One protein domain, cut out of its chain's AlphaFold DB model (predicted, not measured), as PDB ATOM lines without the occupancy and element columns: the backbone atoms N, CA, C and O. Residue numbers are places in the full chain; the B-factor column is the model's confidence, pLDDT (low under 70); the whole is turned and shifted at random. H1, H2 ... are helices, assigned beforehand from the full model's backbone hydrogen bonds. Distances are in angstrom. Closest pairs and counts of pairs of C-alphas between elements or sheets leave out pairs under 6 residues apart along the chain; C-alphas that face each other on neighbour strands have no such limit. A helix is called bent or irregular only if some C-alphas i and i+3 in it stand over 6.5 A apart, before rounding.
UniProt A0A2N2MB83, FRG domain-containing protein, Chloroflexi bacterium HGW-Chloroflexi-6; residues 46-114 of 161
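What this domain is: This is residues 46 to 114 of the 161 residues of the protein "FRG domain-containing protein" of Chloroflexi bacterium HGW-Chloroflexi-6 (UniProt A0A2N2MB83). Three helices make a loose, elongated chain path that runs out and folds back: H1 leads to one end at Gly 62, H2 comes back toward the other end, and H3 crosses the later part of H2. H1 sits at its end of the domain with no helix touching it, and the long loop of residues 85 to 96 makes the far end. The printed part has 69 residues with three named helices, in the order H1, H2, H3, and no named strand, so the class is all helix. The whole is loose, with a radius of gyration of the C-alphas of 14.0 A and spans of 44 by 23 by 19 A.

Where its parts are: H1, residues 46 to 61, begins at C-alpha 46 (23.377, 37.396, 16.861) and is 21.9 A long. It has a kink of 35 degrees near residue 55, and it is irregular, but only just: C-alphas 52 and 55 are 6.9 A apart. H2, residues 69 to 84, is 22.0 A long and ends at C-alpha 84 (20.655, 19.629, 22.845). H3, residues 97 to 106, ends at C-alpha 106 (13.081, 29.097, 20.808).

How they stand to each other: H1 and H2 are close but not clearly touching; their closest C-alphas, of Phe 50 and Glu 69, are 7.4 A apart. They run opposite ways at a steep tilt of 69.6 degrees, only just short of about perpendicular. H2 touches H3 with residues 77 to 81 alone; the closest C-alphas, of Phe 80 and Met 104, are 7.2 A apart. Their lines are only just about perpendicular, at 73 degrees. H1 and H3 are apart. Every O i to N i+4 pair is within hydrogen-bond range in H2 and H3, and 10 of 12 are in H1.

The domain as a whole: The two C-alphas farthest apart, of Gly 62 and Pro 89, are 44.7 A apart. The printed part has no cut. The link from H2 to H3 is long. Residues 61 to 67 have pLDDT under 70.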
ATOM      1  N   LEU A  46      21.950  37.646  17.031       92.31
ATOM      2  CA  LEU A  46      23.377  37.396  16.861       92.31
ATOM      3  C   LEU A  46      24.172  38.688  16.605       92.31
ATOM      4  O   LEU A  46      25.187  38.907  17.263       92.31
ATOM      5  N   ASP A  47      23.681  39.571  15.728       90.75
ATOM      6  CA  ASP A  47      24.337  40.858  15.434       90.75
ATOM      7  C   ASP A  47      24.419  41.752  16.676       90.75
ATOM      8  O   ASP A  47      25.454  42.370  16.941       90.75
ATOM      9  N   ARG A  48      23.333  41.802  17.464       90.88
ATOM     10  CA  ARG A  48      23.307  42.537  18.736       90.88
ATOM     11  C   ARG A  48      24.348  41.988  19.703       90.88
ATOM     12  O   ARG A  48      25.184  42.745  20.180       90.88
ATOM     13  N   MET A  49      24.381  40.667  19.892       91.69
ATOM     14  CA  MET A  49      25.364  40.025  20.765       91.69
ATOM     15  C   MET A  49      26.808  40.362  20.358       91.69
ATOM     16  O   MET A  49      27.639  40.646  21.218       91.69
ATOM     17  N   PHE A  50      27.133  40.349  19.062       88.19
ATOM     18  CA  PHE A  50      28.477  40.715  18.605       88.19
ATOM     19  C   PHE A  50      28.788  42.197  18.816       88.19
ATOM     20  O   PHE A  50      29.888  42.522  19.264       88.19
ATOM     21  N   THR A  51      27.820  43.078  18.561       87.50
ATOM     22  CA  THR A  51      27.952  44.523  18.808       87.50
ATOM     23  C   THR A  51      28.230  44.809  20.287       87.50
ATOM     24  O   THR A  51      29.138  45.578  20.599       87.50
ATOM     25  N   ASP A  52      27.518  44.133  21.188       88.12
ATOM     26  CA  ASP A  52      27.638  44.323  22.637       88.12
ATOM     27  C   ASP A  52      28.977  43.802  23.190       88.12
ATOM     28  O   ASP A  52      29.550  44.374  24.118       88.12
ATOM     29  N   ILE A  53      29.512  42.719  22.611       84.94
ATOM     30  CA  ILE A  53      30.767  42.091  23.061       84.94
ATOM     31  C   ILE A  53      32.009  42.786  22.480       84.94
ATOM     32  O   ILE A  53      33.067  42.779  23.118       84.94
ATOM     33  N   GLN A  54      31.910  43.390  21.294       82.31
ATOM     34  CA  GLN A  54      33.023  44.064  20.616       82.31
ATOM     35  C   GLN A  54      33.839  45.011  21.528       82.31
ATOM     36  O   GLN A  54      35.059  44.817  21.610       82.31
ATOM     37  N   PRO A  55      33.240  45.961  22.280       82.50
ATOM     38  CA  PRO A  55      34.005  46.869  23.140       82.50
ATOM     39  C   PRO A  55      34.761  46.142  24.266       82.50
ATOM     40  O   PRO A  55      35.854  46.555  24.654       82.50
ATOM     41  N   ILE A  56      34.228  45.028  24.779       82.31
ATOM     42  CA  ILE A  56      34.875  44.235  25.838       82.31
ATOM     43  C   ILE A  56      36.181  43.619  25.316       82.31
ATOM     44  O   ILE A  56      37.208  43.636  25.996       82.31
ATOM     45  N   ILE A  57      36.164  43.097  24.088       73.31
ATOM     46  CA  ILE A  57      37.339  42.479  23.460       73.31
ATOM     47  C   ILE A  57      38.401  43.526  23.122       73.31
ATOM     48  O   ILE A  57      39.595  43.269  23.313       73.31
ATOM     49  N   GLU A  58      37.978  44.691  22.634       75.44
ATOM     50  CA  GLU A  58      38.875  45.802  22.304       75.44
ATOM     51  C   GLU A  58      39.652  46.271  23.535       75.44
ATOM     52  O   GLU A  58      40.883  46.364  23.485       75.44
ATOM     53  N   ASN A  59      38.958  46.429  24.665       70.62
ATOM     54  CA  ASN A  59      39.568  46.789  25.944       70.62
ATOM     55  C   ASN A  59      40.530  45.712  26.476       70.62
ATOM     56  O   ASN A  59      41.535  46.038  27.101       70.62
ATOM     57  N   ALA A  60      40.265  44.429  26.210       71.31
ATOM     58  CA  ALA A  60      41.085  43.326  26.715       71.31
ATOM     59  C   ALA A  60      42.358  43.057  25.891       71.31
ATOM     60  O   ALA A  60      43.332  42.521  26.421       71.31
ATOM     61  N   LYS A  61      42.357  43.354  24.582       63.50
ATOM     62  CA  LYS A  61      43.440  42.944  23.660       63.50
ATOM     63  C   LYS A  61      44.206  44.094  23.011       63.50
ATOM     64  O   LYS A  61      45.138  43.817  22.253       63.50
ATOM     65  N   GLY A  62      43.831  45.352  23.263       59.12
ATOM     66  CA  GLY A  62      44.541  46.545  22.775       59.12
ATOM     67  C   GLY A  62      44.671  46.641  21.245       59.12
ATOM     68  O   GLY A  62      45.431  47.457  20.731       59.12
ATOM     69  N   LYS A  63      43.963  45.781  20.504       56.78
ATOM     70  CA  LYS A  63      43.923  45.717  19.042       56.78
ATOM     71  C   LYS A  63      42.479  45.500  18.624       56.78
ATOM     72  O   LYS A  63      41.863  44.521  19.043       56.78
ATOM     73  N   VAL A  64      41.986  46.370  17.745       56.97
ATOM     74  CA  VAL A  64      40.698  46.209  17.066       56.97
ATOM     75  C   VAL A  64      40.807  44.991  16.149       56.97
ATOM     76  O   VAL A  64      41.302  45.071  15.026       56.97
ATOM     77  N   ARG A  65      40.425  43.816  16.652       59.97
ATOM     78  CA  ARG A  65      40.198  42.642  15.810       59.97
ATOM     79  C   ARG A  65      38.728  42.637  15.439       59.97
ATOM     80  O   ARG A  65      37.871  42.664  16.318       59.97
ATOM     81  N   LYS A  66      38.457  42.593  14.135       64.25
ATOM     82  CA  LYS A  66      37.107  42.357  13.637       64.25
ATOM     83  C   LYS A  66      36.668  40.979  14.126       64.25
ATOM     84  O   LYS A  66      37.410  40.005  13.966       64.25
ATOM     85  N   PHE A  67      35.517  40.923  14.778       68.06
ATOM     86  CA  PHE A  67      34.956  39.686  15.289       68.06
ATOM     87  C   PHE A  67      34.758  38.696  14.128       68.06
ATOM     88  O   PHE A  67      34.212  39.057  13.085       68.06
ATOM     89  N   ALA A  68      35.249  37.461  14.262       78.12
ATOM     90  CA  ALA A  68      35.055  36.422  13.247       78.12
ATOM     91  C   ALA A  68      33.642  35.834  13.397       78.12
ATOM     92  O   ALA A  68      33.474  34.728  13.910       78.12
ATOM     93  N   GLU A  69      32.628  36.619  13.030       80.25
ATOM     94  CA  GLU A  69      31.202  36.348  13.269       80.25
ATOM     95  C   GLU A  69      30.791  34.938  12.825       80.25
ATOM     96  O   GLU A  69      30.205  34.189  13.607       80.25
ATOM     97  N   GLY A  70      31.197  34.529  11.619       82.94
ATOM     98  CA  GLY A  70      30.870  33.211  11.070       82.94
ATOM     99  C   GLY A  70      31.466  32.035  11.856       82.94
ATOM    100  O   GLY A  70      30.798  31.019  12.041       82.94
ATOM    101  N   ASP A  71      32.694  32.158  12.364       86.19
ATOM    102  CA  ASP A  71      33.323  31.088  13.151       86.19
ATOM    103  C   ASP A  71      32.686  30.961  14.535       86.19
ATOM    104  O   ASP A  71      32.499  29.855  15.051       86.19
ATOM    105  N   HIS A  72      32.295  32.091  15.122       87.69
ATOM    106  CA  HIS A  72      31.601  32.101  16.403       87.69
ATOM    107  C   HIS A  72      30.177  31.567  16.274       87.69
ATOM    108  O   HIS A  72      29.766  30.782  17.123       87.69
ATOM    109  N   GLU A  73      29.445  31.902  15.210       91.50
ATOM    110  CA  GLU A  73      28.132  31.307  14.950       91.50
ATOM    111  C   GLU A  73      28.236  29.779  14.819       91.50
ATOM    112  O   GLU A  73      27.499  29.047  15.482       91.50
ATOM    113  N   LYS A  74      29.209  29.274  14.044       91.88
ATOM    114  CA  LYS A  74      29.469  27.827  13.934       91.88
ATOM    115  C   LYS A  74      29.756  27.199  15.297       91.88
ATOM    116  O   LYS A  74      29.254  26.114  15.590       91.88
ATOM    117  N   LEU A  75      30.543  27.870  16.139       92.31
ATOM    118  CA  LEU A  75      30.842  27.405  17.491       92.31
ATOM    119  C   LEU A  75      29.595  27.393  18.387       92.31
ATOM    120  O   LEU A  75      29.400  26.427  19.125       92.31
ATOM    121  N   LEU A  76      28.742  28.418  18.307       93.12
ATOM    122  CA  LEU A  76      27.479  28.499  19.046       93.12
ATOM    123  C   LEU A  76      26.534  27.368  18.645       93.12
ATOM    124  O   LEU A  76      26.050  26.648  19.516       93.12
ATOM    125  N   ILE A  77      26.351  27.145  17.340       94.44
ATOM    126  CA  ILE A  77      25.545  26.035  16.816       94.44
ATOM    127  C   ILE A  77      26.117  24.697  17.295       94.44
ATOM    128  O   ILE A  77      25.381  23.856  17.810       94.44
ATOM    129  N   LYS A  78      27.436  24.491  17.175       94.62
ATOM    130  CA  LYS A  78      28.102  23.257  17.624       94.62
ATOM    131  C   LYS A  78      27.890  23.014  19.118       94.62
ATOM    132  O   LYS A  78      27.575  21.895  19.520       94.62
ATOM    133  N   LYS A  79      28.056  24.052  19.943       94.56
ATOM    134  CA  LYS A  79      27.881  23.959  21.395       94.56
ATOM    135  C   LYS A  79      26.426  23.688  21.761       94.56
ATOM    136  O   LYS A  79      26.188  22.855  22.631       94.56
ATOM    137  N   PHE A  80      25.472  24.322  21.082       94.69
ATOM    138  CA  PHE A  80      24.053  24.046  21.279       94.69
ATOM    139  C   PHE A  80      23.727  22.587  20.946       94.69
ATOM    140  O   PHE A  80      23.238  21.869  21.810       94.69
ATOM    141  N   LYS A  81      24.113  22.105  19.756       93.50
ATOM    142  CA  LYS A  81      23.912  20.708  19.327       93.50
ATOM    143  C   LYS A  81      24.490  19.693  20.313       93.50
ATOM    144  O   LYS A  81      23.828  18.714  20.635       93.50
ATOM    145  N   SER A  82      25.694  19.944  20.832       92.62
ATOM    146  CA  SER A  82      26.355  19.055  21.798       92.62
ATOM    147  C   SER A  82      25.635  18.950  23.147       92.62
ATOM    148  O   SER A  82      25.913  18.011  23.884       92.62
ATOM    149  N   ASN A  83      24.772  19.911  23.486       92.25
ATOM    150  CA  ASN A  83      23.993  19.924  24.726       92.25
ATOM    151  C   ASN A  83      22.490  19.729  24.473       92.25
ATOM    152  O   ASN A  83      21.705  19.710  25.416       92.25
ATOM    153  N   ALA A  84      22.066  19.621  23.213       90.31
ATOM    154  CA  ALA A  84      20.655  19.629  22.845       90.31
ATOM    155  C   ALA A  84      19.917  18.374  23.332       90.31
ATOM    156  O   ALA A  84      18.736  18.452  23.657       90.31
ATOM    157  N   ASN A  85      20.624  17.252  23.494       88.94
ATOM    158  CA  ASN A  85      20.095  16.023  24.088       88.94
ATOM    159  C   ASN A  85      19.600  16.197  25.538       88.94
ATOM    160  O   ASN A  85      18.868  15.344  26.024       88.94
ATOM    161  N   LEU A  86      20.004  17.268  26.231       88.31
ATOM    162  CA  LEU A  86      19.540  17.576  27.586       88.31
ATOM    163  C   LEU A  86      18.143  18.211  27.606       88.31
ATOM    164  O   LEU A  86      17.480  18.181  28.639       88.31
ATOM    165  N   TYR A  87      17.707  18.803  26.489       83.31
ATOM    166  CA  TYR A  87      16.499  19.633  26.431       83.31
ATOM    167  C   TYR A  87      15.500  19.182  25.362       83.31
ATOM    168  O   TYR A  87      14.315  19.494  25.473       83.31
ATOM    169  N   LEU A  88      15.958  18.466  24.328       89.12
ATOM    170  CA  LEU A  88      15.132  18.059  23.197       89.12
ATOM    171  C   LEU A  88      14.722  16.586  23.299       89.12
ATOM    172  O   LEU A  88      15.592  15.718  23.391       89.12
ATOM    173  N   PRO A  89      13.417  16.274  23.191       86.19
ATOM    174  CA  PRO A  89      12.951  14.890  23.137       86.19
ATOM    175  C   PRO A  89      13.310  14.208  21.808       86.19
ATOM    176  O   PRO A  89      13.441  12.988  21.750       86.19
ATOM    177  N   PHE A  90      13.474  14.989  20.736       85.94
ATOM    178  CA  PHE A  90      13.869  14.520  19.414       85.94
ATOM    179  C   PHE A  90      14.867  15.496  18.792       85.94
ATOM    180  O   PHE A  90      14.667  16.710  18.825       85.94
ATOM    181  N   MET A  91      15.938  14.953  18.216       85.94
ATOM    182  CA  MET A  91      16.998  15.735  17.589       85.94
ATOM    183  C   MET A  91      16.714  15.878  16.089       85.94
ATOM    184  O   MET A  91      16.557  14.859  15.413       85.94
ATOM    185  N   PRO A  92      16.691  17.106  15.545       89.25
ATOM    186  CA  PRO A  92      16.711  17.308  14.104       89.25
ATOM    187  C   PRO A  92      17.952  16.681  13.472       89.25
ATOM    188  O   PRO A  92      18.988  16.511  14.122       89.25
ATOM    189  N   ASP A  93      17.879  16.438  12.168       90.25
ATOM    190  CA  ASP A  93      19.054  16.082  11.378       90.25
ATOM    191  C   ASP A  93      20.129  17.182  11.496       90.25
ATOM    192  O   ASP A  93      19.846  18.386  11.505       90.25
ATOM    193  N   ASN A  94      21.388  16.769  11.614       85.75
ATOM    194  CA  ASN A  94      22.526  17.664  11.746       85.75
ATOM    195  C   ASN A  94      22.691  18.606  10.551       85.75
ATOM    196  O   ASN A  94      23.167  19.727  10.752       85.75
ATOM    197  N   GLU A  95      22.292  18.199   9.349       89.38
ATOM    198  CA  GLU A  95      22.431  19.027   8.144       89.38
ATOM    199  C   GLU A  95      21.381  20.147   8.067       89.38
ATOM    200  O   GLU A  95      21.574  21.165   7.395       89.38
ATOM    201  N   LYS A  96      20.292  20.033   8.836       91.69
ATOM    202  CA  LYS A  96      19.173  20.980   8.819       91.69
ATOM    203  C   LYS A  96      19.440  22.232   9.648       91.69
ATOM    204  O   LYS A  96      18.839  22.474  10.693       91.69
ATOM    205  N   THR A  97      20.347  23.066   9.154       90.69
ATOM    206  CA  THR A  97      20.807  24.284   9.842       90.69
ATOM    207  C   THR A  97      19.663  25.230  10.222       90.69
ATOM    208  O   THR A  97      19.683  25.783  11.316       90.69
ATOM    209  N   LEU A  98      18.647  25.399   9.367       91.81
ATOM    210  CA  LEU A  98      17.508  26.273   9.669       91.81
ATOM    211  C   LEU A  98      16.677  25.765  10.857       91.81
ATOM    212  O   LEU A  98      16.331  26.557  11.727       91.81
ATOM    213  N   GLU A  99      16.400  24.458  10.924       93.06
ATOM    214  CA  GLU A  99      15.674  23.852  12.053       93.06
ATOM    215  C   GLU A  99      16.460  24.039  13.356       93.06
ATOM    216  O   GLU A  99      15.900  24.450  14.371       93.06
ATOM    217  N   TRP A 100      17.781  23.840  13.309       94.62
ATOM    218  CA  TRP A 100      18.661  24.098  14.448       94.62
ATOM    219  C   TRP A 100      18.635  25.554  14.909       94.62
ATOM    220  O   TRP A 100      18.528  25.800  16.107       94.62
ATOM    221  N   LEU A 101      18.700  26.513  13.984       94.81
ATOM    222  CA  LEU A 101      18.634  27.935  14.322       94.81
ATOM    223  C   LEU A 101      17.272  28.322  14.917       94.81
ATOM    224  O   LEU A 101      17.232  29.098  15.869       94.81
ATOM    225  N   ALA A 102      16.173  27.761  14.408       93.44
ATOM    226  CA  ALA A 102      14.836  28.006  14.949       93.44
ATOM    227  C   ALA A 102      14.692  27.457  16.379       93.44
ATOM    228  O   ALA A 102      14.176  28.142  17.259       93.44
ATOM    229  N   ILE A 103      15.207  26.251  16.639       94.31
ATOM    230  CA  ILE A 103      15.211  25.663  17.984       94.31
ATOM    231  C   ILE A 103      16.106  26.472  18.922       94.31
ATOM    232  O   ILE A 103      15.692  26.796  20.029       94.31
ATOM    233  N   MET A 104      17.310  26.849  18.486       95.00
ATOM    234  CA  MET A 104      18.179  27.740  19.259       95.00
ATOM    235  C   MET A 104      17.436  29.014  19.669       95.00
ATOM    236  O   MET A 104      17.432  29.354  20.849       95.00
ATOM    237  N   GLN A 105      16.754  29.663  18.722       94.56
ATOM    238  CA  GLN A 105      15.982  30.875  18.982       94.56
ATOM    239  C   GLN A 105      14.832  30.632  19.969       94.56
ATOM    240  O   GLN A 105      14.621  31.447  20.863       94.56
ATOM    241  N   HIS A 106      14.133  29.494  19.865       92.31
ATOM    242  CA  HIS A 106      13.081  29.097  20.808       92.31
ATOM    243  C   HIS A 106      13.599  28.969  22.251       92.31
ATOM    244  O   HIS A 106      12.922  29.382  23.186       92.31
ATOM    245  N   TYR A 107      14.823  28.464  22.427       93.12
ATOM    246  CA  TYR A 107      15.501  28.384  23.727       93.12
ATOM    247  C   TYR A 107      16.286  29.661  24.093       93.12
ATOM    248  O   TYR A 107      17.069  29.652  25.042       93.12
ATOM    249  N   GLY A 108      16.103  30.763  23.358       92.31
ATOM    250  CA  GLY A 108      16.714  32.063  23.654       92.31
ATOM    251  C   GLY A 108      18.187  32.205  23.257       92.31
ATOM    252  O   GLY A 108      18.817  33.202  23.607       92.31
ATOM    253  N   ALA A 109      18.759  31.245  22.525       94.31
ATOM    254  CA  ALA A 109      20.102  31.396  21.981       94.31
ATOM    255  C   ALA A 109      20.115  32.401  20.809       94.31
ATOM    256  O   ALA A 109      19.210  32.387  19.968       94.31
ATOM    257  N   PRO A 110      21.153  33.253  20.715       94.12
ATOM    258  CA  PRO A 110      21.272  34.236  19.649       94.12
ATOM    259  C   PRO A 110      21.507  33.550  18.301       94.12
ATOM    260  O   PRO A 110      22.362  32.671  18.168       94.12
ATOM    261  N   THR A 111      20.746  33.965  17.292       95.56
ATOM    262  CA  THR A 111      20.778  33.419  15.931       95.56
ATOM    263  C   THR A 111      20.732  34.548  14.907       95.56
ATOM    264  O   THR A 111      20.298  35.664  15.197       95.56
ATOM    265  N   ARG A 112      21.157  34.246  13.679       93.56
ATOM    266  CA  ARG A 112      21.006  35.154  12.532       93.56
ATOM    267  C   ARG A 112      19.573  35.247  11.993       93.56
ATOM    268  O   ARG A 112      19.364  35.815  10.925       93.56
ATOM    269  N   LEU A 113      18.597  34.619  12.649       93.56
ATOM    270  CA  LEU A 113      17.208  34.674  12.208       93.56
ATOM    271  C   LEU A 113      16.580  36.012  12.615       93.56
ATOM    272  O   LEU A 113      16.909  36.592  13.652       93.56
ATOM    273  N   LEU A 114      15.674  36.496  11.766       92.06
ATOM    274  CA  LEU A 114      14.821  37.646  12.034       92.06
ATOM    275  C   LEU A 114      13.369  37.189  12.067       92.06
ATOM    276  O   LEU A 114      12.919  36.477  11.170       92.06
TER     277      LEU A 114